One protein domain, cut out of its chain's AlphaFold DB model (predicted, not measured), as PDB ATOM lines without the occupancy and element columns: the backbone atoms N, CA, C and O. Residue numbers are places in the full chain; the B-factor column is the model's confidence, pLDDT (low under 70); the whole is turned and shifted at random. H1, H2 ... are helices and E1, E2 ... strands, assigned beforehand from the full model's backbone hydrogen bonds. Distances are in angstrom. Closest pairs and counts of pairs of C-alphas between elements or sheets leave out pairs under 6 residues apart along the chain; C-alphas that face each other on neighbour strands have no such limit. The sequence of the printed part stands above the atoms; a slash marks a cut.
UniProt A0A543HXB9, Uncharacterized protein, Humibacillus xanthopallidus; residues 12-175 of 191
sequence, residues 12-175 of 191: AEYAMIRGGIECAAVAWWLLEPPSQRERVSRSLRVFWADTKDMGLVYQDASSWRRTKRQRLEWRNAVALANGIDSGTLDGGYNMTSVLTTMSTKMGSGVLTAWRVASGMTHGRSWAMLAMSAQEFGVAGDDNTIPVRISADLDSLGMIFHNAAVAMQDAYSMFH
ATOM      1  N   ALA A  12      98.119  97.762 117.410       90.25
ATOM      2  CA  ALA A  12      99.402  97.083 117.200       90.25
ATOM      3  C   ALA A  12     100.578  98.075 117.157       90.25
ATOM      4  O   ALA A  12     101.654  97.838 117.704       90.25
ATOM      5  N   GLU A  13     100.336  99.232 116.563       92.25
ATOM      6  CA  GLU A  13     101.275 100.314 116.351       92.25
ATOM      7  C   GLU A  13     101.686 100.929 117.692       92.25
ATOM      8  O   GLU A  13     102.863 101.216 117.906       92.25
ATOM      9  N   TYR A  14     100.761 101.032 118.652       95.44
ATOM     10  CA  TYR A  14     101.077 101.494 120.004       95.44
ATOM     11  C   TYR A  14     102.012 100.537 120.749       95.44
ATOM     12  O   TYR A  14     102.885 101.005 121.480       95.44
ATOM     13  N   ALA A  15     101.898  99.223 120.538       95.81
ATOM     14  CA  ALA A  15     102.832  98.258 121.122       95.81
ATOM     15  C   ALA A  15     104.251  98.434 120.557       95.81
ATOM     16  O   ALA A  15     105.229  98.432 121.310       95.81
ATOM     17  N   MET A  16     104.365  98.670 119.246       95.25
ATOM     18  CA  MET A  16     105.649  98.965 118.603       95.25
ATOM     19  C   MET A  16     106.239 100.291 119.093       95.25
ATOM     20  O   MET A  16     107.419 100.353 119.438       95.25
ATOM     21  N   ILE A  17     105.419 101.341 119.176       96.56
ATOM     22  CA  ILE A  17     105.837 102.657 119.666       96.56
ATOM     23  C   ILE A  17     106.300 102.572 121.124       96.56
ATOM     24  O   ILE A  17     107.356 103.109 121.458       96.56
ATOM     25  N   ARG A  18     105.564 101.850 121.979       97.81
ATOM     26  CA  ARG A  18     105.953 101.583 123.372       97.81
ATOM     27  C   ARG A  18     107.345 100.956 123.437       97.81
ATOM     28  O   ARG A  18     108.198 101.477 124.149       97.81
ATOM     29  N   GLY A  19     107.580  99.888 122.671       97.56
ATOM     30  CA  GLY A  19     108.887  99.228 122.609       97.56
ATOM     31  C   GLY A  19     109.994 100.162 122.112       97.56
ATOM     32  O   GLY A  19     111.067 100.223 122.709       97.56
ATOM     33  N   GLY A  20     109.718 100.963 121.079       97.75
ATOM     34  CA  GLY A  20     110.655 101.962 120.562       97.75
ATOM     35  C   GLY A  20     111.052 103.010 121.606       97.75
ATOM     36  O   GLY A  20     112.241 103.296 121.764       97.75
ATOM     37  N   ILE A  21     110.079 103.533 122.362       98.38
ATOM     38  CA  ILE A  21     110.328 104.472 123.466       98.38
ATOM     39  C   ILE A  21     111.183 103.814 124.555       98.38
ATOM     40  O   ILE A  21     112.148 104.421 125.012       98.38
ATOM     41  N   GLU A  22     110.869 102.582 124.956       98.31
ATOM     42  CA  GLU A  22     111.617 101.852 125.990       98.31
ATOM     43  C   GLU A  22     113.081 101.631 125.593       98.31
ATOM     44  O   GLU A  22     113.988 101.934 126.372       98.31
ATOM     45  N   CYS A  23     113.328 101.172 124.363       97.75
ATOM     46  CA  CYS A  23     114.681 100.986 123.844       97.75
ATOM     47  C   CYS A  23     115.456 102.309 123.785       97.75
ATOM     48  O   CYS A  23     116.595 102.376 124.256       97.75
ATOM     49  N   ALA A  24     114.841 103.366 123.245       97.94
ATOM     50  CA  ALA A  24     115.462 104.684 123.158       97.94
ATOM     51  C   ALA A  24     115.790 105.251 124.546       97.94
ATOM     52  O   ALA A  24     116.898 105.736 124.770       97.94
ATOM     53  N   ALA A  25     114.862 105.137 125.496       98.06
ATOM     54  CA  ALA A  25     115.027 105.665 126.842       98.06
ATOM     55  C   ALA A  25     116.112 104.930 127.636       98.06
ATOM     56  O   ALA A  25     116.902 105.575 128.327       98.06
ATOM     57  N   VAL A  26     116.211 103.601 127.514       98.00
ATOM     58  CA  VAL A  26     117.299 102.836 128.143       98.00
ATOM     59  C   VAL A  26     118.644 103.201 127.524       98.00
ATOM     60  O   VAL A  26     119.592 103.466 128.263       98.00
ATOM     61  N   ALA A  27     118.738 103.283 126.192       97.75
ATOM     62  CA  ALA A  27     119.968 103.695 125.517       97.75
ATOM     63  C   ALA A  27     120.410 105.099 125.958       97.75
ATOM     64  O   ALA A  27     121.562 105.302 126.342       97.75
ATOM     65  N   TRP A  28     119.474 106.046 125.982       97.56
ATOM     66  CA  TRP A  28     119.703 107.394 126.483       97.56
ATOM     67  C   TRP A  28     120.176 107.384 127.942       97.56
ATOM     68  O   TRP A  28     121.207 107.966 128.269       97.56
ATOM     69  N   TRP A  29     119.491 106.649 128.820       97.69
ATOM     70  CA  TRP A  29     119.816 106.583 130.245       97.69
ATOM     71  C   TRP A  29     121.187 105.966 130.517       97.69
ATOM     72  O   TRP A  29     121.890 106.410 131.423       97.69
ATOM     73  N   LEU A  30     121.608 104.982 129.724       97.19
ATOM     74  CA  LEU A  30     122.952 104.411 129.813       97.19
ATOM     75  C   LEU A  30     124.044 105.419 129.426       97.19
ATOM     76  O   LEU A  30     125.141 105.375 129.982       97.19
ATOM     77  N   LEU A  31     123.764 106.322 128.484       96.50
ATOM     78  CA  LEU A  31     124.758 107.217 127.880       96.50
ATOM     79  C   LEU A  31     124.802 108.621 128.500       96.50
ATOM     80  O   LEU A  31     125.836 109.298 128.416       96.50
ATOM     81  N   GLU A  32     123.706 109.049 129.123       95.56
ATOM     82  CA  GLU A  32     123.525 110.407 129.637       95.56
ATOM     83  C   GLU A  32     124.578 110.803 130.678       95.56
ATOM     84  O   GLU A  32     125.197 111.859 130.507       95.56
ATOM     85  N   PRO A  33     124.904 109.975 131.688       95.31
ATOM     86  CA  PRO A  33     125.822 110.381 132.740       95.31
ATOM     87  C   PRO A  33     127.213 110.729 132.211       95.31
ATOM     88  O   PRO A  33     127.802 109.940 131.462       95.31
ATOM     89  N   PRO A  34     127.811 111.853 132.647       93.44
ATOM     90  CA  PRO A  34     129.184 112.196 132.286       93.44
ATOM     91  C   PRO A  34     130.197 111.195 132.853       93.44
ATOM     92  O   PRO A  34     131.160 110.838 132.172       93.44
ATOM     93  N   SER A  35     129.946 110.672 134.056       94.88
ATOM     94  CA  SER A  35     130.810 109.700 134.728       94.88
ATOM     95  C   SER A  35     130.769 108.330 134.049       94.88
ATOM     96  O   SER A  35     129.714 107.704 133.958       94.88
ATOM     97  N   GLN A  36     131.933 107.825 133.622       93.94
ATOM     98  CA  GLN A  36     132.059 106.457 133.105       93.94
ATOM     99  C   GLN A  36     131.640 105.422 134.148       93.94
ATOM    100  O   GLN A  36     130.940 104.473 133.810       93.94
ATOM    101  N   ARG A  37     132.013 105.637 135.413       96.00
ATOM    102  CA  ARG A  37     131.636 104.758 136.521       96.00
ATOM    103  C   ARG A  37     130.118 104.654 136.671       96.00
ATOM    104  O   ARG A  37     129.603 103.556 136.849       96.00
ATOM    105  N   GLU A  38     129.398 105.767 136.536       96.12
ATOM    106  CA  GLU A  38     127.930 105.753 136.571       96.12
ATOM    107  C   GLU A  38     127.345 105.016 135.358       96.12
ATOM    108  O   GLU A  38     126.429 104.215 135.515       96.12
ATOM    109  N   ARG A  39     127.908 105.199 134.155       96.31
ATOM    110  CA  ARG A  39     127.471 104.436 132.970       96.31
ATOM    111  C   ARG A  39     127.677 102.930 133.148       96.31
ATOM    112  O   ARG A  39     126.773 102.159 132.850       96.31
ATOM    113  N   VAL A  40     128.821 102.509 133.696       97.25
ATOM    114  CA  VAL A  40     129.082 101.096 134.030       97.25
ATOM    115  C   VAL A  40     128.074 100.589 135.063       97.25
ATOM    116  O   VAL A  40     127.492  99.525 134.868       97.25
ATOM    117  N   SER A  41     127.806 101.364 136.118       97.56
ATOM    118  CA  SER A  41     126.793 101.031 137.128       97.56
ATOM    119  C   SER A  41     125.411 100.803 136.499       97.56
ATOM    120  O   SER A  41     124.777  99.772 136.736       97.56
ATOM    121  N   ARG A  42     124.964 101.708 135.618       97.25
ATOM    122  CA  ARG A  42     123.689 101.572 134.896       97.25
ATOM    123  C   ARG A  42     123.666 100.347 133.979       97.25
ATOM    124  O   ARG A  42     122.681  99.611 134.003       97.25
ATOM    125  N   SER A  43     124.747 100.061 133.253       97.31
ATOM    126  CA  SER A  43     124.860  98.845 132.431       97.31
ATOM    127  C   SER A  43     124.745  97.566 133.264       97.31
ATOM    128  O   SER A  43     124.025  96.645 132.883       97.31
ATOM    129  N   LEU A  44     125.395  97.516 134.432       97.94
ATOM    130  CA  LEU A  44     125.297  96.374 135.348       97.94
ATOM    131  C   LEU A  44     123.884  96.210 135.922       97.94
ATOM    132  O   LEU A  44     123.428  95.083 136.112       97.94
ATOM    133  N   ARG A  45     123.165  97.313 136.160       97.50
ATOM    134  CA  ARG A  45     121.755  97.292 136.576       97.50
ATOM    135  C   ARG A  45     120.831  96.748 135.488       97.50
ATOM    136  O   ARG A  45     119.945  95.962 135.815       97.50
ATOM    137  N   VAL A  46     121.043  97.117 134.221       97.00
ATOM    138  CA  VAL A  46     120.297  96.549 133.079       97.00
ATOM    139  C   VAL A  46     120.584  95.055 132.946       97.00
ATOM    140  O   VAL A  46     119.651  94.260 132.894       97.00
ATOM    141  N   PHE A  47     121.859  94.660 132.994       96.62
ATOM    142  CA  PHE A  47     122.261  93.252 132.968       96.62
ATOM    143  C   PHE A  47     121.625  92.439 134.105       96.62
ATOM    144  O   PHE A  47     121.193  91.298 133.917       96.62
ATOM    145  N   TRP A  48     121.560  93.013 135.309       95.88
ATOM    146  CA  TRP A  48     120.947  92.337 136.444       95.88
ATOM    147  C   TRP A  48     119.425  92.250 136.329       95.88
ATOM    148  O   TRP A  48     118.858  91.229 136.708       95.88
ATOM    149  N   ALA A  49     118.763  93.277 135.789       94.31
ATOM    150  CA  ALA A  49     117.334  93.225 135.487       94.31
ATOM    151  C   ALA A  49     117.016  92.106 134.479       94.31
ATOM    152  O   ALA A  49     116.230  91.226 134.813       94.31
ATOM    153  N   ASP A  50     117.734  92.046 133.352       94.06
ATOM    154  CA  ASP A  50     117.633  90.960 132.358       94.06
ATOM    155  C   ASP A  50     117.823  89.575 132.997       94.06
ATOM    156  O   ASP A  50     117.056  88.641 132.777       94.06
ATOM    157  N   THR A  51     118.816  89.454 133.881       93.81
ATOM    158  CA  THR A  51     119.070  88.205 134.605       93.81
ATOM    159  C   THR A  51     117.904  87.825 135.523       93.81
ATOM    160  O   THR A  51     117.575  86.643 135.629       93.81
ATOM    161  N   LYS A  52     117.264  88.788 136.197       91.56
ATOM    162  CA  LYS A  52     116.082  88.526 137.033       91.56
ATOM    163  C   LYS A  52     114.883  88.100 136.184       91.56
ATOM    164  O   LYS A  52     114.240  87.119 136.550       91.56
ATOM    165  N   ASP A  53     114.646  88.769 135.059       92.19
ATOM    166  CA  ASP A  53     113.539  88.470 134.145       92.19
ATOM    167  C   ASP A  53     113.694  87.079 133.521       92.19
ATOM    168  O   ASP A  53     112.768  86.269 133.555       92.19
ATOM    169  N   MET A  54     114.908  86.737 133.076       90.88
ATOM    170  CA  MET A  54     115.255  85.380 132.649       90.88
ATOM    171  C   MET A  54     114.945  84.357 133.754       90.88
ATOM    172  O   MET A  54     114.437  83.268 133.494       90.88
ATOM    173  N   GLY A  55     115.199  84.720 135.008       91.06
ATOM    174  CA  GLY A  55     114.905  83.872 136.151       91.06
ATOM    175  C   GLY A  55     113.436  83.564 136.378       91.06
ATOM    176  O   GLY A  55     113.152  82.479 136.874       91.06
ATOM    177  N   LEU A  56     112.524  84.465 136.008       90.25
ATOM    178  CA  LEU A  56     111.081  84.218 136.090       90.25
ATOM    179  C   LEU A  56     110.641  83.148 135.084       90.25
ATOM    180  O   LEU A  56     109.757  82.352 135.379       90.25
ATOM    181  N   VAL A  57     111.291  83.099 133.918       90.81
ATOM    182  CA  VAL A  57     110.993  82.124 132.857       90.81
ATOM    183  C   VAL A  57     111.599  80.754 133.167       90.81
ATOM    184  O   VAL A  57     110.964  79.728 132.951       90.81
ATOM    185  N   TYR A  58     112.830  80.722 133.684       90.56
ATOM    186  CA  TYR A  58     113.584  79.481 133.892       90.56
ATOM    187  C   TYR A  58     113.622  79.014 135.350       90.56
ATOM    188  O   TYR A  58     114.464  78.184 135.692       90.56
ATOM    189  N   GLN A  59     112.746  79.520 136.223       83.69
ATOM    190  CA  GLN A  59     112.784  79.208 137.658       83.69
ATOM    191  C   GLN A  59     112.763  77.700 137.963       83.69
ATOM    192  O   GLN A  59     113.438  77.264 138.897       83.69
ATOM    193  N   ASP A  60     112.073  76.922 137.127       87.06
ATOM    194  CA  ASP A  60     111.909  75.473 137.274       87.06
ATOM    195  C   ASP A  60     113.009  74.662 136.565       87.06
ATOM    196  O   ASP A  60     113.113  73.446 136.732       87.06
ATOM    197  N   ALA A  61     113.879  75.318 135.793       88.88
ATOM    198  CA  ALA A  61     114.995  74.659 135.132       88.88
ATOM    199  C   ALA A  61     116.126  74.374 136.135       88.88
ATOM    200  O   ALA A  61     116.661  75.274 136.787       88.88
ATOM    201  N   SER A  62     116.580  73.122 136.202       83.12
ATOM    202  CA  SER A  62     117.665  72.698 137.102       83.12
ATOM    203  C   SER A  62     118.979  73.469 136.887       83.12
ATOM    204  O   SER A  62     119.736  73.705 137.833       83.12
ATOM    205  N   SER A  63     119.237  73.927 135.659       88.88
ATOM    206  CA  SER A  63     120.416  74.715 135.291       88.88
ATOM    207  C   SER A  63     120.353  76.176 135.753       88.88
ATOM    208  O   SER A  63     121.402  76.812 135.900       88.88
ATOM    209  N   TRP A  64     119.163  76.714 136.043       91.56
ATOM    210  CA  TRP A  64     118.975  78.138 136.323       91.56
ATOM    211  C   TRP A  64     119.769  78.611 137.540       91.56
ATOM    212  O   TRP A  64     120.451  79.634 137.476       91.56
ATOM    213  N   ARG A  65     119.772  77.838 138.633       89.56
ATOM    214  CA  ARG A  65     120.523  78.189 139.854       89.56
ATOM    215  C   ARG A  65     122.011  78.410 139.572       89.56
ATOM    216  O   ARG A  65     122.607  79.338 140.118       89.56
ATOM    217  N   ARG A  66     122.606  77.585 138.702       91.75
ATOM    218  CA  ARG A  66     124.009  77.720 138.284       91.75
ATOM    219  C   ARG A  66     124.207  78.972 137.431       91.75
ATOM    220  O   ARG A  66     125.106  79.752 137.732       91.75
ATOM    221  N   THR A  67     123.361  79.187 136.426       92.81
ATOM    222  CA  THR A  67     123.432  80.363 135.542       92.81
ATOM    223  C   THR A  67     123.274  81.670 136.319       92.81
ATOM    224  O   THR A  67     124.065  82.595 136.137       92.81
ATOM    225  N   LYS A  68     122.302  81.740 137.238       93.81
ATOM    226  CA  LYS A  68     122.084  82.899 138.113       93.81
ATOM    227  C   LYS A  68     123.331  83.221 138.934       93.81
ATOM    228  O   LYS A  68     123.739  84.377 138.988       93.81
ATOM    229  N   ARG A  69     123.944  82.200 139.547       93.75
ATOM    230  CA  ARG A  69     125.165  82.359 140.346       93.75
ATOM    231  C   ARG A  69     126.325  82.891 139.501       93.75
ATOM    232  O   ARG A  69     126.918  83.890 139.881       93.75
ATOM    233  N   GLN A  70     126.578  82.300 138.334       95.81
ATOM    234  CA  GLN A  70     127.651  82.741 137.432       95.81
ATOM    235  C   GLN A  70     127.469  84.196 136.974       95.81
ATOM    236  O   GLN A  70     128.417  84.977 136.967       95.81
ATOM    237  N   ARG A  71     126.238  84.589 136.626       95.88
ATOM    238  CA  ARG A  71     125.929  85.973 136.243       95.88
ATOM    239  C   ARG A  71     126.099  86.952 137.409       95.88
ATOM    240  O   ARG A  71     126.599  88.054 137.199       95.88
ATOM    241  N   LEU A  72     125.724  86.557 138.628       95.62
ATOM    242  CA  LEU A  72     125.927  87.359 139.839       95.62
ATOM    243  C   LEU A  72     127.419  87.539 140.165       95.62
ATOM    244  O   LEU A  72     127.852  88.656 140.442       95.62
ATOM    245  N   GLU A  73     128.204  86.463 140.087       96.81
ATOM    246  CA  GLU A  73     129.660  86.487 140.271       96.81
ATOM    247  C   GLU A  73     130.326  87.424 139.256       96.81
ATOM    248  O   GLU A  73     131.083  88.313 139.642       96.81
ATOM    249  N   TRP A  74     129.974  87.298 137.970       97.56
ATOM    250  CA  TRP A  74     130.475  88.186 136.918       97.56
ATOM    251  C   TRP A  74     130.107  89.653 137.175       97.56
ATOM    252  O   TRP A  74     130.975  90.525 137.124       97.56
ATOM    253  N   ARG A  75     128.841  89.936 137.517       97.25
ATOM    254  CA  ARG A  75     128.371  91.295 137.835       97.25
ATOM    255  C   ARG A  75     129.194  91.908 138.967       97.25
ATOM    256  O   ARG A  75     129.630  93.052 138.856       97.25
ATOM    257  N   ASN A  76     129.403  91.156 140.045       97.25
ATOM    258  CA  ASN A  76     130.132  91.632 141.219       97.25
ATOM    259  C   ASN A  76     131.626  91.831 140.917       97.25
ATOM    260  O   ASN A  76     132.204  92.813 141.375       97.25
ATOM    261  N   ALA A  77     132.233  90.970 140.095       97.69
ATOM    262  CA  ALA A  77     133.614  91.138 139.648       97.69
ATOM    263  C   ALA A  77     133.799  92.422 138.817       97.69
ATOM    264  O   ALA A  77     134.727  93.192 139.068       97.69
ATOM    265  N   VAL A  78     132.891  92.703 137.872       97.81
ATOM    266  CA  VAL A  78     132.934  93.944 137.075       97.81
ATOM    267  C   VAL A  78     132.676  95.175 137.947       97.81
ATOM    268  O   VAL A  78     133.345  96.195 137.769       97.81
ATOM    269  N   ALA A  79     131.746  95.091 138.905       97.69
ATOM    270  CA  ALA A  79     131.486  96.169 139.856       97.69
ATOM    271  C   ALA A  79     132.744  96.507 140.671       97.69
ATOM    272  O   ALA A  79     133.177  97.661 140.673       97.69
ATOM    273  N   LEU A  80     133.385  95.492 141.263       97.44
ATOM    274  CA  LEU A  80     134.617  95.635 142.039       97.44
ATOM    275  C   LEU A  80     135.747  96.258 141.208       97.44
ATOM    276  O   LEU A  80     136.372  97.219 141.652       97.44
ATOM    277  N   ALA A  81     135.955  95.778 139.979       97.25
ATOM    278  CA  ALA A  81     136.978  96.303 139.070       97.25
ATOM    279  C   ALA A  81     136.772  97.786 138.697       97.25
ATOM    280  O   ALA A  81     137.720  98.462 138.306       97.25
ATOM    281  N   ASN A  82     135.548  98.306 138.834       96.88
ATOM    282  CA  ASN A  82     135.205  99.709 138.576       96.88
ATOM    283  C   ASN A  82     134.965 100.513 139.870       96.88
ATOM    284  O   ASN A  82     134.458 101.639 139.822       96.88
ATOM    285  N   GLY A  83     135.305  99.940 141.031       96.31
ATOM    286  CA  GLY A  83     135.121 100.547 142.348       96.31
ATOM    287  C   GLY A  83     133.658 100.772 142.740       96.31
ATOM    288  O   GLY A  83     133.388 101.637 143.567       96.31
ATOM    289  N   ILE A  84     132.708 100.066 142.124       97.19
ATOM    290  CA  ILE A  84     131.265 100.188 142.362       97.19
ATOM    291  C   ILE A  84     130.857  99.224 143.479       97.19
ATOM    292  O   ILE A  84     131.164  98.036 143.414       97.19
ATOM    293  N   ASP A  85     130.115  99.720 144.470       94.25
ATOM    294  CA  ASP A  85     129.496  98.868 145.486       94.25
ATOM    295  C   ASP A  85     128.376  98.021 144.861       94.25
ATOM    296  O   ASP A  85     127.381  98.552 144.351       94.25
ATOM    297  N   SER A  86     128.532  96.698 144.919       91.69
ATOM    298  CA  SER A  86     127.569  95.737 144.385       91.69
ATOM    299  C   SER A  86     126.187  95.833 145.031       91.69
ATOM    300  O   SER A  86     125.202  95.559 144.344       91.69
ATOM    301  N   GLY A  87     126.085  96.264 146.297       89.75
ATOM    302  CA  GLY A  87     124.793  96.426 146.976       89.75
ATOM    303  C   GLY A  87     123.897  97.462 146.290       89.75
ATOM    304  O   GLY A  87     122.676  97.320 146.236       89.75
ATOM    305  N   THR A  88     124.498  98.459 145.634       90.81
ATOM    306  CA  THR A  88     123.765  99.491 144.881       90.81
ATOM    307  C   THR A  88     123.166  98.996 143.554       90.81
ATOM    308  O   THR A  88     122.473  99.757 142.869       90.81
ATOM    309  N   LEU A  89     123.434  97.746 143.154       93.38
ATOM    310  CA  LEU A  89     123.024  97.172 141.867       93.38
ATOM    311  C   LEU A  89     121.805  96.242 141.973       93.38
ATOM    312  O   LEU A  89     121.172  95.951 140.957       93.38
ATOM    313  N   ASP A  90     121.452  95.783 143.176       88.12
ATOM    314  CA  ASP A  90     120.462  94.713 143.372       88.12
ATOM    315  C   ASP A  90     119.037  95.102 142.948       88.12
ATOM    316  O   ASP A  90     118.284  94.274 142.410       88.12
ATOM    317  N   GLY A  91     118.703  96.389 143.073       81.25
ATOM    318  CA  GLY A  91     117.447  96.951 142.578       81.25
ATOM    319  C   GLY A  91     117.270  96.814 141.059       81.25
ATOM    320  O   GLY A  91     116.141  96.722 140.581       81.25
ATOM    321  N   GLY A  92     118.356  96.692 140.288       87.12
ATOM    322  CA  GLY A  92     118.307  96.796 138.828       87.12
ATOM    323  C   GLY A  92     117.955  98.222 138.396       87.12
ATOM    324  O   GLY A  92     118.473  99.186 138.962       87.12
ATOM    325  N   TYR A  93     117.088  98.363 137.395       91.69
ATOM    326  CA  TYR A  93     116.564  99.658 136.959       91.69
ATOM    327  C   TYR A  93     115.034  99.627 136.857       91.69
ATOM    328  O   TYR A  93     114.425  98.564 136.783       91.69
ATOM    329  N   ASN A  94     114.416 100.808 136.864       93.12
ATOM    330  CA  ASN A  94     112.971 100.974 136.757       93.12
ATOM    331  C   ASN A  94     112.650 101.848 135.538       93.12
ATOM    332  O   ASN A  94     113.092 102.997 135.475       93.12
ATOM    333  N   MET A  95     111.869 101.319 134.592       96.19
ATOM    334  CA  MET A  95     111.538 102.013 133.341       96.19
ATOM    335  C   MET A  95     110.816 103.348 133.577       96.19
ATOM    336  O   MET A  95     111.158 104.351 132.958       96.19
ATOM    337  N   THR A  96     109.881 103.412 134.529       96.94
ATOM    338  CA  THR A  96     109.190 104.662 134.888       96.94
ATOM    339  C   THR A  96     110.168 105.719 135.401       96.94
ATOM    340  O   THR A  96     110.050 106.887 135.036       96.94
ATOM    341  N   SER A  97     111.160 105.330 136.210       96.12
ATOM    342  CA  SER A  97     112.206 106.244 136.693       96.12
ATOM    343  C   SER A  97     113.106 106.731 135.552       96.12
ATOM    344  O   SER A  97     113.403 107.927 135.469       96.12
ATOM    345  N   VAL A  98     113.476 105.833 134.635       97.81
ATOM    346  CA  VAL A  98     114.240 106.161 133.423       97.81
ATOM    347  C   VAL A  98     113.493 107.179 132.561       97.81
ATOM    348  O   VAL A  98     114.035 108.243 132.261       97.81
ATOM    349  N   LEU A  99     112.230 106.908 132.234       98.12
ATOM    350  CA  LEU A  99     111.401 107.780 131.400       98.12
ATOM    351  C   LEU A  99     111.080 109.113 132.071       98.12
ATOM    352  O   LEU A  99     111.062 110.140 131.396       98.12
ATOM    353  N   THR A 100     110.867 109.119 133.389       98.00
ATOM    354  CA  THR A 100     110.728 110.360 134.168       98.00
ATOM    355  C   THR A 100     111.983 111.210 134.030       98.00
ATOM    356  O   THR A 100     111.897 112.379 133.674       98.00
ATOM    357  N   THR A 101     113.157 110.610 134.240       96.81
ATOM    358  CA  THR A 101     114.439 111.321 134.137       96.81
ATOM    359  C   THR A 101     114.645 111.895 132.736       96.81
ATOM    360  O   THR A 101     115.005 113.062 132.600       96.81
ATOM    361  N   MET A 102     114.390 111.092 131.701       97.06
ATOM    362  CA  MET A 102     114.517 111.504 130.304       97.06
ATOM    363  C   MET A 102     113.568 112.649 129.954       97.06
ATOM    364  O   MET A 102     114.010 113.683 129.463       97.06
ATOM    365  N   SER A 103     112.279 112.497 130.263       97.06
ATOM    366  CA  SER A 103     111.257 113.502 129.939       97.06
ATOM    367  C   SER A 103     111.552 114.834 130.617       97.06
ATOM    368  O   SER A 103     111.488 115.874 129.968       97.06
ATOM    369  N   THR A 104     111.965 114.801 131.889       97.06
ATOM    370  CA  THR A 104     112.357 116.003 132.631       97.06
ATOM    371  C   THR A 104     113.589 116.669 132.027       97.06
ATOM    372  O   THR A 104     113.572 117.876 131.808       97.06
ATOM    373  N   LYS A 105     114.658 115.915 131.726       95.69
ATOM    374  CA  LYS A 105     115.891 116.503 131.170       95.69
ATOM    375  C   LYS A 105     115.717 117.036 129.749       95.69
ATOM    376  O   LYS A 105     116.378 118.001 129.389       95.69
ATOM    377  N   MET A 106     114.855 116.410 128.951       94.19
ATOM    378  CA  MET A 106     114.593 116.827 127.573       94.19
ATOM    379  C   MET A 106     113.490 117.884 127.455       94.19
ATOM    380  O   MET A 106     113.332 118.452 126.380       94.19
ATOM    381  N   GLY A 107     112.690 118.112 128.503       94.62
ATOM    382  CA  GLY A 107     111.477 118.928 128.403       94.62
ATOM    383  C   GLY A 107     110.462 118.357 127.406       94.62
ATOM    384  O   GLY A 107     109.825 119.113 126.679       94.62
ATOM    385  N   SER A 108     110.347 117.026 127.322       93.06
ATOM    386  CA  SER A 108     109.556 116.330 126.295       93.06
ATOM    387  C   SER A 108     108.372 115.545 126.872       93.06
ATOM    388  O   SER A 108     108.332 115.210 128.057       93.06
ATOM    389  N   GLY A 109     107.410 115.198 126.010       95.69
ATOM    390  CA  GLY A 109     106.224 114.406 126.352       95.69
ATOM    391  C   GLY A 109     106.446 112.888 126.393       95.69
ATOM    392  O   GLY A 109     105.473 112.137 126.411       95.69
ATOM    393  N   VAL A 110     107.695 112.409 126.405       97.31
ATOM    394  CA  VAL A 110     108.042 110.987 126.210       97.31
ATOM    395  C   VAL A 110     107.415 110.065 127.265       97.31
ATOM    396  O   VAL A 110     106.869 109.020 126.913       97.31
ATOM    397  N   LEU A 111     107.416 110.443 128.549       98.12
ATOM    398  CA  LEU A 111     106.766 109.665 129.614       98.12
ATOM    399  C   LEU A 111     105.253 109.564 129.394       98.12
ATOM    400  O   LEU A 111     104.671 108.498 129.597       98.12
ATOM    401  N   THR A 112     104.615 110.660 128.986       97.69
ATOM    402  CA  THR A 112     103.180 110.681 128.676       97.69
ATOM    403  C   THR A 112     102.889 109.781 127.483       97.69
ATOM    404  O   THR A 112     102.009 108.925 127.572       97.69
ATOM    405  N   ALA A 113     103.683 109.893 126.416       97.56
ATOM    406  CA  ALA A 113     103.566 109.050 125.233       97.56
ATOM    407  C   ALA A 113     103.717 107.559 125.572       97.56
ATOM    408  O   ALA A 113     102.904 106.744 125.142       97.56
ATOM    409  N   TRP A 114     104.686 107.199 126.419       98.38
ATOM    410  CA  TRP A 114     104.852 105.823 126.886       98.38
ATOM    411  C   TRP A 114     103.662 105.329 127.719       98.38
ATOM    412  O   TRP A 114     103.206 104.204 127.521       98.38
ATOM    413  N   ARG A 115     103.116 106.152 128.627       98.19
ATOM    414  CA  ARG A 115     101.933 105.780 129.431       98.19
ATOM    415  C   ARG A 115     100.711 105.525 128.555       98.19
ATOM    416  O   ARG A 115     100.004 104.545 128.780       98.19
ATOM    417  N   VAL A 116     100.497 106.374 127.553       97.56
ATOM    418  CA  VAL A 116      99.440 106.212 126.548       97.56
ATOM    419  C   VAL A 116      99.642 104.927 125.750       97.56
ATOM    420  O   VAL A 116      98.749 104.082 125.716       97.56
ATOM    421  N   ALA A 117     100.828 104.733 125.173       97.44
ATOM    422  CA  ALA A 117     101.144 103.550 124.378       97.44
ATOM    423  C   ALA A 117     101.014 102.252 125.198       97.44
ATOM    424  O   ALA A 117     100.498 101.250 124.708       97.44
ATOM    425  N   SER A 118     101.405 102.283 126.474       97.31
ATOM    426  CA  SER A 118     101.203 101.189 127.430       97.31
ATOM    427  C   SER A 118      99.720 100.920 127.700       97.31
ATOM    428  O   SER A 118      99.283  99.771 127.654       97.31
ATOM    429  N   GLY A 119      98.920 101.971 127.907       97.12
ATOM    430  CA  GLY A 119      97.468 101.861 128.047       97.12
ATOM    431  C   GLY A 119      96.814 101.185 126.840       97.12
ATOM    432  O   GLY A 119      96.044 100.242 127.023       97.12
ATOM    433  N   MET A 120      97.178 101.609 125.628       96.06
ATOM    434  CA  MET A 120      96.692 101.028 124.371       96.06
ATOM    435  C   MET A 120      97.126  99.570 124.194       96.06
ATOM    436  O   MET A 120      96.297  98.715 123.902       96.06
ATOM    437  N   THR A 121      98.400  99.263 124.457       95.31
ATOM    438  CA  THR A 121      98.953  97.897 124.361       95.31
ATOM    439  C   THR A 121      98.210  96.911 125.264       95.31
ATOM    440  O   THR A 121      98.031  95.750 124.913       95.31
ATOM    441  N   HIS A 122      97.764  97.371 126.434       94.62
ATOM    442  CA  HIS A 122      97.045  96.551 127.408       94.62
ATOM    443  C   HIS A 122      95.515  96.683 127.326       94.62
ATOM    444  O   HIS A 122      94.834  96.237 128.251       94.62
ATOM    445  N   GLY A 123      94.966  97.317 126.281       93.00
ATOM    446  CA  GLY A 123      93.517  97.462 126.098       93.00
ATOM    447  C   GLY A 123      92.820  98.198 127.247       93.00
ATOM    448  O   GLY A 123      91.702  97.860 127.629       93.00
ATOM    449  N   ARG A 124      93.488  99.174 127.874       95.25
ATOM    450  CA  ARG A 124      92.906  99.938 128.987       95.25
ATOM    451  C   ARG A 124      91.818 100.865 128.452       95.25
ATOM    452  O   ARG A 124      92.112 101.720 127.623       95.25
ATOM    453  N   SER A 125      90.597 100.761 128.981       93.12
ATOM    454  CA  SER A 125      89.424 101.490 128.465       93.12
ATOM    455  C   SER A 125      89.642 102.994 128.318       93.12
ATOM    456  O   SER A 125      89.277 103.557 127.294       93.12
ATOM    457  N   TRP A 126      90.294 103.642 129.291       94.88
ATOM    458  CA  TRP A 126      90.583 105.077 129.212       94.88
ATOM    459  C   TRP A 126      91.460 105.429 128.003       94.88
ATOM    460  O   TRP A 126      91.219 106.438 127.352       94.88
ATOM    461  N   ALA A 127      92.462 104.601 127.694       95.00
ATOM    462  CA  ALA A 127      93.395 104.853 126.606       95.00
ATOM    463  C   ALA A 127      92.714 104.590 125.267       95.00
ATOM    464  O   ALA A 127      92.818 105.414 124.365       95.00
ATOM    465  N   MET A 128      91.958 103.489 125.182       92.56
ATOM    466  CA  MET A 128      91.194 103.142 123.985       92.56
ATOM    467  C   MET A 128      90.215 104.253 123.617       92.56
ATOM    468  O   MET A 128      90.213 104.693 122.475       92.56
ATOM    469  N   LEU A 129      89.429 104.747 124.577       92.19
ATOM    470  CA  LEU A 129      88.483 105.832 124.318       92.19
ATOM    471  C   LEU A 129      89.201 107.147 123.994       92.19
ATOM    472  O   LEU A 129      88.806 107.844 123.070       92.19
ATOM    473  N   ALA A 130      90.272 107.487 124.713       92.56
ATOM    474  CA  ALA A 130      90.948 108.764 124.504       92.56
ATOM    475  C   ALA A 130      91.706 108.850 123.169       92.56
ATOM    476  O   ALA A 130      91.801 109.939 122.619       92.56
ATOM    477  N   MET A 131      92.274 107.742 122.681       95.25
ATOM    478  CA  MET A 131      93.226 107.732 121.556       95.25
ATOM    479  C   MET A 131      92.672 107.123 120.266       95.25
ATOM    480  O   MET A 131      93.422 106.943 119.311       95.25
ATOM    481  N   SER A 132      91.395 106.749 120.253       93.19
ATOM    482  CA  SER A 132      90.750 106.156 119.083       93.19
ATOM    483  C   SER A 132      89.685 107.090 118.538       93.19
ATOM    484  O   SER A 132      89.016 107.796 119.295       93.19
ATOM    485  N   ALA A 133      89.460 107.020 117.231       92.62
ATOM    486  CA  ALA A 133      88.308 107.650 116.620       92.62
ATOM    487  C   ALA A 133      87.043 106.925 117.097       92.62
ATOM    488  O   ALA A 133      86.975 105.690 117.073       92.62
ATOM    489  N   GLN A 134      86.060 107.704 117.545       92.56
ATOM    490  CA  GLN A 134      84.786 107.213 118.058       92.56
ATOM    491  C   GLN A 134      83.657 107.688 117.154       92.56
ATOM    492  O   GLN A 134      83.493 108.885 116.924       92.56
ATOM    493  N   GLU A 135      82.846 106.748 116.690       91.88
ATOM    494  CA  GLU A 135      81.604 107.041 115.984       91.88
ATOM    495  C   GLU A 135      80.438 106.444 116.761       91.88
ATOM    496  O   GLU A 135      80.389 105.235 117.010       91.88
ATOM    497  N   PHE A 136      79.505 107.304 117.156       91.81
ATOM    498  CA  PHE A 136      78.304 106.920 117.883       91.81
ATOM    499  C   PHE A 136      77.183 106.643 116.886       91.81
ATOM    500  O   PHE A 136      76.881 107.480 116.033       91.81
ATOM    501  N   GLY A 137      76.583 105.460 116.978       89.12
ATOM    502  CA  GLY A 137      75.387 105.129 116.217       89.12
ATOM    503  C   GLY A 137      74.122 105.721 116.837       89.12
ATOM    504  O   GLY A 137      74.158 106.475 117.808       89.12
ATOM    505  N   VAL A 138      72.980 105.357 116.262       88.69
ATOM    506  CA  VAL A 138      71.667 105.741 116.791       88.69
ATOM    507  C   VAL A 138      71.352 104.890 118.023       88.69
ATOM    508  O   VAL A 138      71.648 103.695 118.035       88.69
ATOM    509  N   ALA A 139      70.770 105.508 119.052       88.31
ATOM    510  CA  ALA A 139      70.325 104.804 120.250       88.31
ATOM    511  C   ALA A 139      69.259 103.751 119.903       88.31
ATOM    512  O   ALA A 139      68.329 104.039 119.149       88.31
ATOM    513  N   GLY A 140      69.414 102.543 120.443       84.00
ATOM    514  CA  GLY A 140      68.428 101.472 120.333       84.00
ATOM    515  C   GLY A 140      67.299 101.602 121.357       84.00
ATOM    516  O   GLY A 140      67.382 102.375 122.313       84.00
ATOM    517  N   ASP A 141      66.257 100.790 121.181       86.31
ATOM    518  CA  ASP A 141      65.074 100.756 122.056       86.31
ATOM    519  C   ASP A 141      65.395 100.324 123.503       86.31
ATOM    520  O   ASP A 141      64.629 100.587 124.428       86.31
ATOM    521  N   ASP A 142      66.543  99.683 123.717       89.12
ATOM    522  CA  ASP A 142      67.057  99.239 125.015       89.12
ATOM    523  C   ASP A 142      67.915 100.299 125.732       89.12
ATOM    524  O   ASP A 142      68.584 100.001 126.725       89.12
ATOM    525  N   ASN A 143      67.896 101.543 125.243       87.31
ATOM    526  CA  ASN A 143      68.697 102.655 125.750       87.31
ATOM    527  C   ASN A 143      70.219 102.408 125.651       87.31
ATOM    528  O   ASN A 143      71.001 102.996 126.406       87.31
ATOM    529  N   THR A 144      70.658 101.549 124.722       90.50
ATOM    530  CA  THR A 144      72.075 101.375 124.375       90.50
ATOM    531  C   THR A 144      72.451 102.204 123.149       90.50
ATOM    532  O   THR A 144      71.640 102.444 122.256       90.50
ATOM    533  N   ILE A 145      73.705 102.664 123.098       90.00
ATOM    534  CA  ILE A 145      74.267 103.363 121.937       90.00
ATOM    535  C   ILE A 145      75.448 102.533 121.428       90.00
ATOM    536  O   ILE A 145      76.433 102.381 122.160       90.00
ATOM    537  N   PRO A 146      75.393 101.991 120.200       90.25
ATOM    538  CA  PRO A 146      76.536 101.303 119.623       90.25
ATOM    539  C   PRO A 146      77.648 102.313 119.322       90.25
ATOM    540  O   PRO A 146      77.398 103.381 118.760       90.25
ATOM    541  N   VAL A 147      78.886 101.968 119.675       90.06
ATOM    542  CA  VAL A 147      80.070 102.800 119.419       90.06
ATOM    543  C   VAL A 147      81.051 102.025 118.555       90.06
ATOM    544  O   VAL A 147      81.489 100.932 118.925       90.06
ATOM    545  N   ARG A 148      81.428 102.599 117.411       89.75
ATOM    546  CA  ARG A 148      82.516 102.089 116.576       89.75
ATOM    547  C   ARG A 148      83.813 102.773 116.985       89.75
ATOM    548  O   ARG A 148      83.927 103.993 116.913       89.75
ATOM    549  N   ILE A 149      84.785 101.966 117.400       90.25
ATOM    550  CA  ILE A 149      86.133 102.406 117.767       90.25
ATOM    551  C   ILE A 149      87.086 102.012 116.642       90.25
ATOM    552  O   ILE A 149      87.139 100.845 116.247       90.25
ATOM    553  N   SER A 150      87.844 102.974 116.126       91.00
ATOM    554  CA  SER A 150      88.818 102.750 115.055       91.00
ATOM    555  C   SER A 150      90.118 103.517 115.296       91.00
ATOM    556  O   SER A 150      90.180 104.382 116.169       91.00
ATOM    557  N   ALA A 151      91.174 103.164 114.563       90.50
ATOM    558  CA  ALA A 151      92.461 103.844 114.669       90.50
ATOM    559  C   ALA A 151      92.319 105.341 114.345       90.50
ATOM    560  O   ALA A 151      91.725 105.701 113.330       90.50
ATOM    561  N   ASP A 152      92.913 106.191 115.180       92.75
ATOM    562  CA  ASP A 152      93.065 107.620 114.913       92.75
ATOM    563  C   ASP A 152      94.529 107.923 114.568       92.75
ATOM    564  O   ASP A 152      95.438 107.747 115.387       92.75
ATOM    565  N   LEU A 153      94.761 108.357 113.329       91.06
ATOM    566  CA  LEU A 153      96.100 108.622 112.812       91.06
ATOM    567  C   LEU A 153      96.742 109.866 113.424       91.06
ATOM    568  O   LEU A 153      97.969 109.891 113.537       91.06
ATOM    569  N   ASP A 154      95.958 110.853 113.856       93.38
ATOM    570  CA  ASP A 154      96.493 112.066 114.475       93.38
ATOM    571  C   ASP A 154      97.000 111.749 115.883       93.38
ATOM    572  O   ASP A 154      98.155 112.036 116.225       93.38
ATOM    573  N   SER A 155      96.178 111.045 116.670       94.12
ATOM    574  CA  SER A 155      96.583 110.506 117.971       94.12
ATOM    575  C   SER A 155      97.813 109.607 117.841       94.12
ATOM    576  O   SER A 155      98.787 109.771 118.581       94.12
ATOM    577  N   LEU A 156      97.818 108.679 116.881       94.19
ATOM    578  CA  LEU A 156      98.958 107.797 116.645       94.19
ATOM    579  C   LEU A 156     100.222 108.583 116.260       94.19
ATOM    580  O   LEU A 156     101.297 108.333 116.813       94.19
ATOM    581  N   GLY A 157     100.095 109.551 115.351       95.00
ATOM    582  CA  GLY A 157     101.187 110.397 114.877       95.00
ATOM    583  C   GLY A 157     101.829 111.213 115.999       95.00
ATOM    584  O   GLY A 157     103.057 111.277 116.089       95.00
ATOM    585  N   MET A 158     101.027 111.758 116.917       95.31
ATOM    586  CA  MET A 158     101.517 112.486 118.092       95.31
ATOM    587  C   MET A 158     102.369 111.599 119.018       95.31
ATOM    588  O   MET A 158     103.441 112.011 119.480       95.31
ATOM    589  N   ILE A 159     101.918 110.373 119.304       96.62
ATOM    590  CA  ILE A 159     102.672 109.441 120.159       96.62
ATOM    591  C   ILE A 159     103.937 108.964 119.435       96.62
ATOM    592  O   ILE A 159     105.014 108.927 120.035       96.62
ATOM    593  N   PHE A 160     103.840 108.677 118.133       96.50
ATOM    594  CA  PHE A 160     104.987 108.315 117.304       96.50
ATOM    595  C   PHE A 160     106.049 109.423 117.269       96.50
ATOM    596  O   PHE A 160     107.236 109.138 117.416       96.50
ATOM    597  N   HIS A 161     105.643 110.689 117.145       96.75
ATOM    598  CA  HIS A 161     106.565 111.825 117.148       96.75
ATOM    599  C   HIS A 161     107.421 111.868 118.422       96.75
ATOM    600  O   HIS A 161     108.639 112.021 118.348       96.75
ATOM    601  N   ASN A 162     106.818 111.645 119.594       96.62
ATOM    602  CA  ASN A 162     107.561 111.587 120.856       96.62
ATOM    603  C   ASN A 162     108.569 110.425 120.886       96.62
ATOM    604  O   ASN A 162     109.683 110.584 121.386       96.62
ATOM    605  N   ALA A 163     108.210 109.271 120.320       96.94
ATOM    606  CA  ALA A 163     109.131 108.146 120.186       96.94
ATOM    607  C   ALA A 163     110.307 108.463 119.252       96.94
ATOM    608  O   ALA A 163     111.451 108.137 119.571       96.94
ATOM    609  N   ALA A 164     110.042 109.146 118.135       97.25
ATOM    610  CA  ALA A 164     111.073 109.589 117.206       97.25
ATOM    611  C   ALA A 164     112.041 110.585 117.866       97.25
ATOM    612  O   ALA A 164     113.254 110.412 117.758       97.25
ATOM    613  N   VAL A 165     111.526 111.563 118.620       96.12
ATOM    614  CA  VAL A 165     112.342 112.516 119.396       96.12
ATOM    615  C   VAL A 165     113.226 111.788 120.414       96.12
ATOM    616  O   VAL A 165     114.429 112.049 120.486       96.12
ATOM    617  N   ALA A 166     112.663 110.837 121.166       96.88
ATOM    618  CA  ALA A 166     113.418 110.038 122.128       96.88
ATOM    619  C   ALA A 166     114.561 109.257 121.460       96.88
ATOM    620  O   ALA A 166     115.698 109.259 121.940       96.88
ATOM    621  N   MET A 167     114.266 108.608 120.332       97.50
ATOM    622  CA  MET A 167     115.242 107.839 119.565       97.50
ATOM    623  C   MET A 167     116.343 108.729 118.983       97.50
ATOM    624  O   MET A 167     117.521 108.378 119.061       97.50
ATOM    625  N   GLN A 168     115.981 109.892 118.440       96.81
ATOM    626  CA  GLN A 168     116.929 110.832 117.852       96.81
ATOM    627  C   GLN A 168     117.906 111.392 118.890       96.81
ATOM    628  O   GLN A 168     119.103 111.497 118.603       96.81
ATOM    629  N   ASP A 169     117.443 111.710 120.101       95.81
ATOM    630  CA  ASP A 169     118.333 112.212 121.154       95.81
ATOM    631  C   ASP A 169     119.274 111.117 121.678       95.81
ATOM    632  O   ASP A 169     120.484 111.339 121.794       95.81
ATOM    633  N   ALA A 170     118.762 109.897 121.890       96.69
ATOM    634  CA  ALA A 170     119.584 108.739 122.250       96.69
ATOM    635  C   ALA A 170     120.682 108.474 121.201       96.69
ATOM    636  O   ALA A 170     121.855 108.289 121.538       96.69
ATOM    637  N   TYR A 171     120.315 108.523 119.918       96.56
ATOM    638  CA  TYR A 171     121.236 108.350 118.796       96.56
ATOM    639  C   TYR A 171     122.295 109.459 118.733       96.56
ATOM    640  O   TYR A 171     123.492 109.191 118.608       96.56
ATOM    641  N   SER A 172     121.879 110.715 118.898       95.00
ATOM    642  CA  SER A 172     122.787 111.869 118.926       95.00
ATOM    643  C   SER A 172     123.771 111.780 120.094       95.00
ATOM    644  O   SER A 172     124.949 112.122 119.972       95.00
ATOM    645  N   MET A 173     123.318 111.286 121.246       94.06
ATOM    646  CA  MET A 173     124.164 111.061 122.413       94.06
ATOM    647  C   MET A 173     125.195 109.953 122.188       94.06
ATOM    648  O   MET A 173     126.360 110.130 122.550       94.06
ATOM    649  N   PHE A 174     124.803 108.847 121.553       94.88
ATOM    650  CA  PHE A 174     125.723 107.773 121.183       94.88
ATOM    651  C   PHE A 174     126.879 108.296 120.320       94.88
ATOM    652  O   PHE A 174     128.046 108.050 120.631       94.88
ATOM    653  N   HIS A 175     126.570 109.096 119.298       94.56
ATOM    654  CA  HIS A 175     127.593 109.691 118.436       94.56
ATOM    655  C   HIS A 175     128.502 110.669 119.169       94.56
ATOM    656  O   HIS A 175     129.722 110.567 119.047       94.56
TER     657      HIS A 175
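AT A GLANCE: This is residues 12 to 175 of the 191 residues of an uncharacterized protein of Humibacillus xanthopallidus (UniProt A0A543HXB9). A body of four helices, H1 and H8 side by side with the hairpin H5 and H6 packed on them, has a helical hairpin, H2 and H3, at one end of its long axis and a two-stranded hairpin, E1 and E2, at the other. The short H4 packs on H2 and H3, and H7 packs on H6 just before E1. The printed part has 164 residues, with eight named helices and two strands in the order H1 H2 H3 H4 H5 H6 H7 E1 E2 H8; the sheet, E1 - E2, is antiparallel and the class is mostly helix. The whole is loose, with a radius of gyration of the C-alphas of 20.9 A, and flat, spanning 72 by 42 by 21 A.

HOW THE PARTS SIT: Begin with H1, residues 12 to 31, a hub that touches four helices. Its residues 29 to 31 alone touch H2, residues 36 to 57; the closest C-alphas, of Leu 30 and Arg 39, are 5.5 A apart in this helical hairpin. H3, residues 64 to 81, forms a hairpin with H2 at a shallow tilt of 5 degrees, closest at the C-alphas of Leu 44 and Arg 75, 6.4 A. H4, residues 86 to 89, touches H2 at Arg 45 and Leu 89, C-alphas 5.4 A apart. H5, residues 95 to 106, touches H1 only just about perpendicular, at 72 degrees, with the C-alphas of Ala 25 and Leu 99 closest at 6.2 A. H6, residues 110 to 121, touches H1 closest at the C-alphas of Tyr 14 and Ala 117, 4.8 A. H7, residues 125 to 131, touches H6 closest at the C-alphas of Gly 119 and Ala 127, 5.3 A. E1, residues 132 to 136, and E2, residues 147 to 151, form a hairpin; look for N 133 and O 150, 2.9 A apart, within hydrogen-bond range. H8, residues 153 to 175, touches H1 the same way at a shallow tilt of 24 degrees, closest at the C-alphas of Trp 28 and Ala 170, 4.4 A. Every O i to N i+4 pair is within hydrogen-bond range in H1, H3, H5, H6, H7 and H8, and 17 of 18 are in H2; H4 is too short for such a pair.

IN THESE COORDINATES: Find C-alpha 12 at (99.402, 97.083, 117.200); from there H1 runs 29.3 A. H2 is 32.2 A long and H3 25.7 A. H8 runs 32.0 A to C-alpha 175 at (127.593, 109.691, 118.436).

THE WHOLE: The C-alphas of Ala 81 and Asp 141 are farthest apart, 74.0 A. Residues 57 to 63 stand free. The printed part has no cut, no link is long, and no printed residue is under 70 in pLDDT.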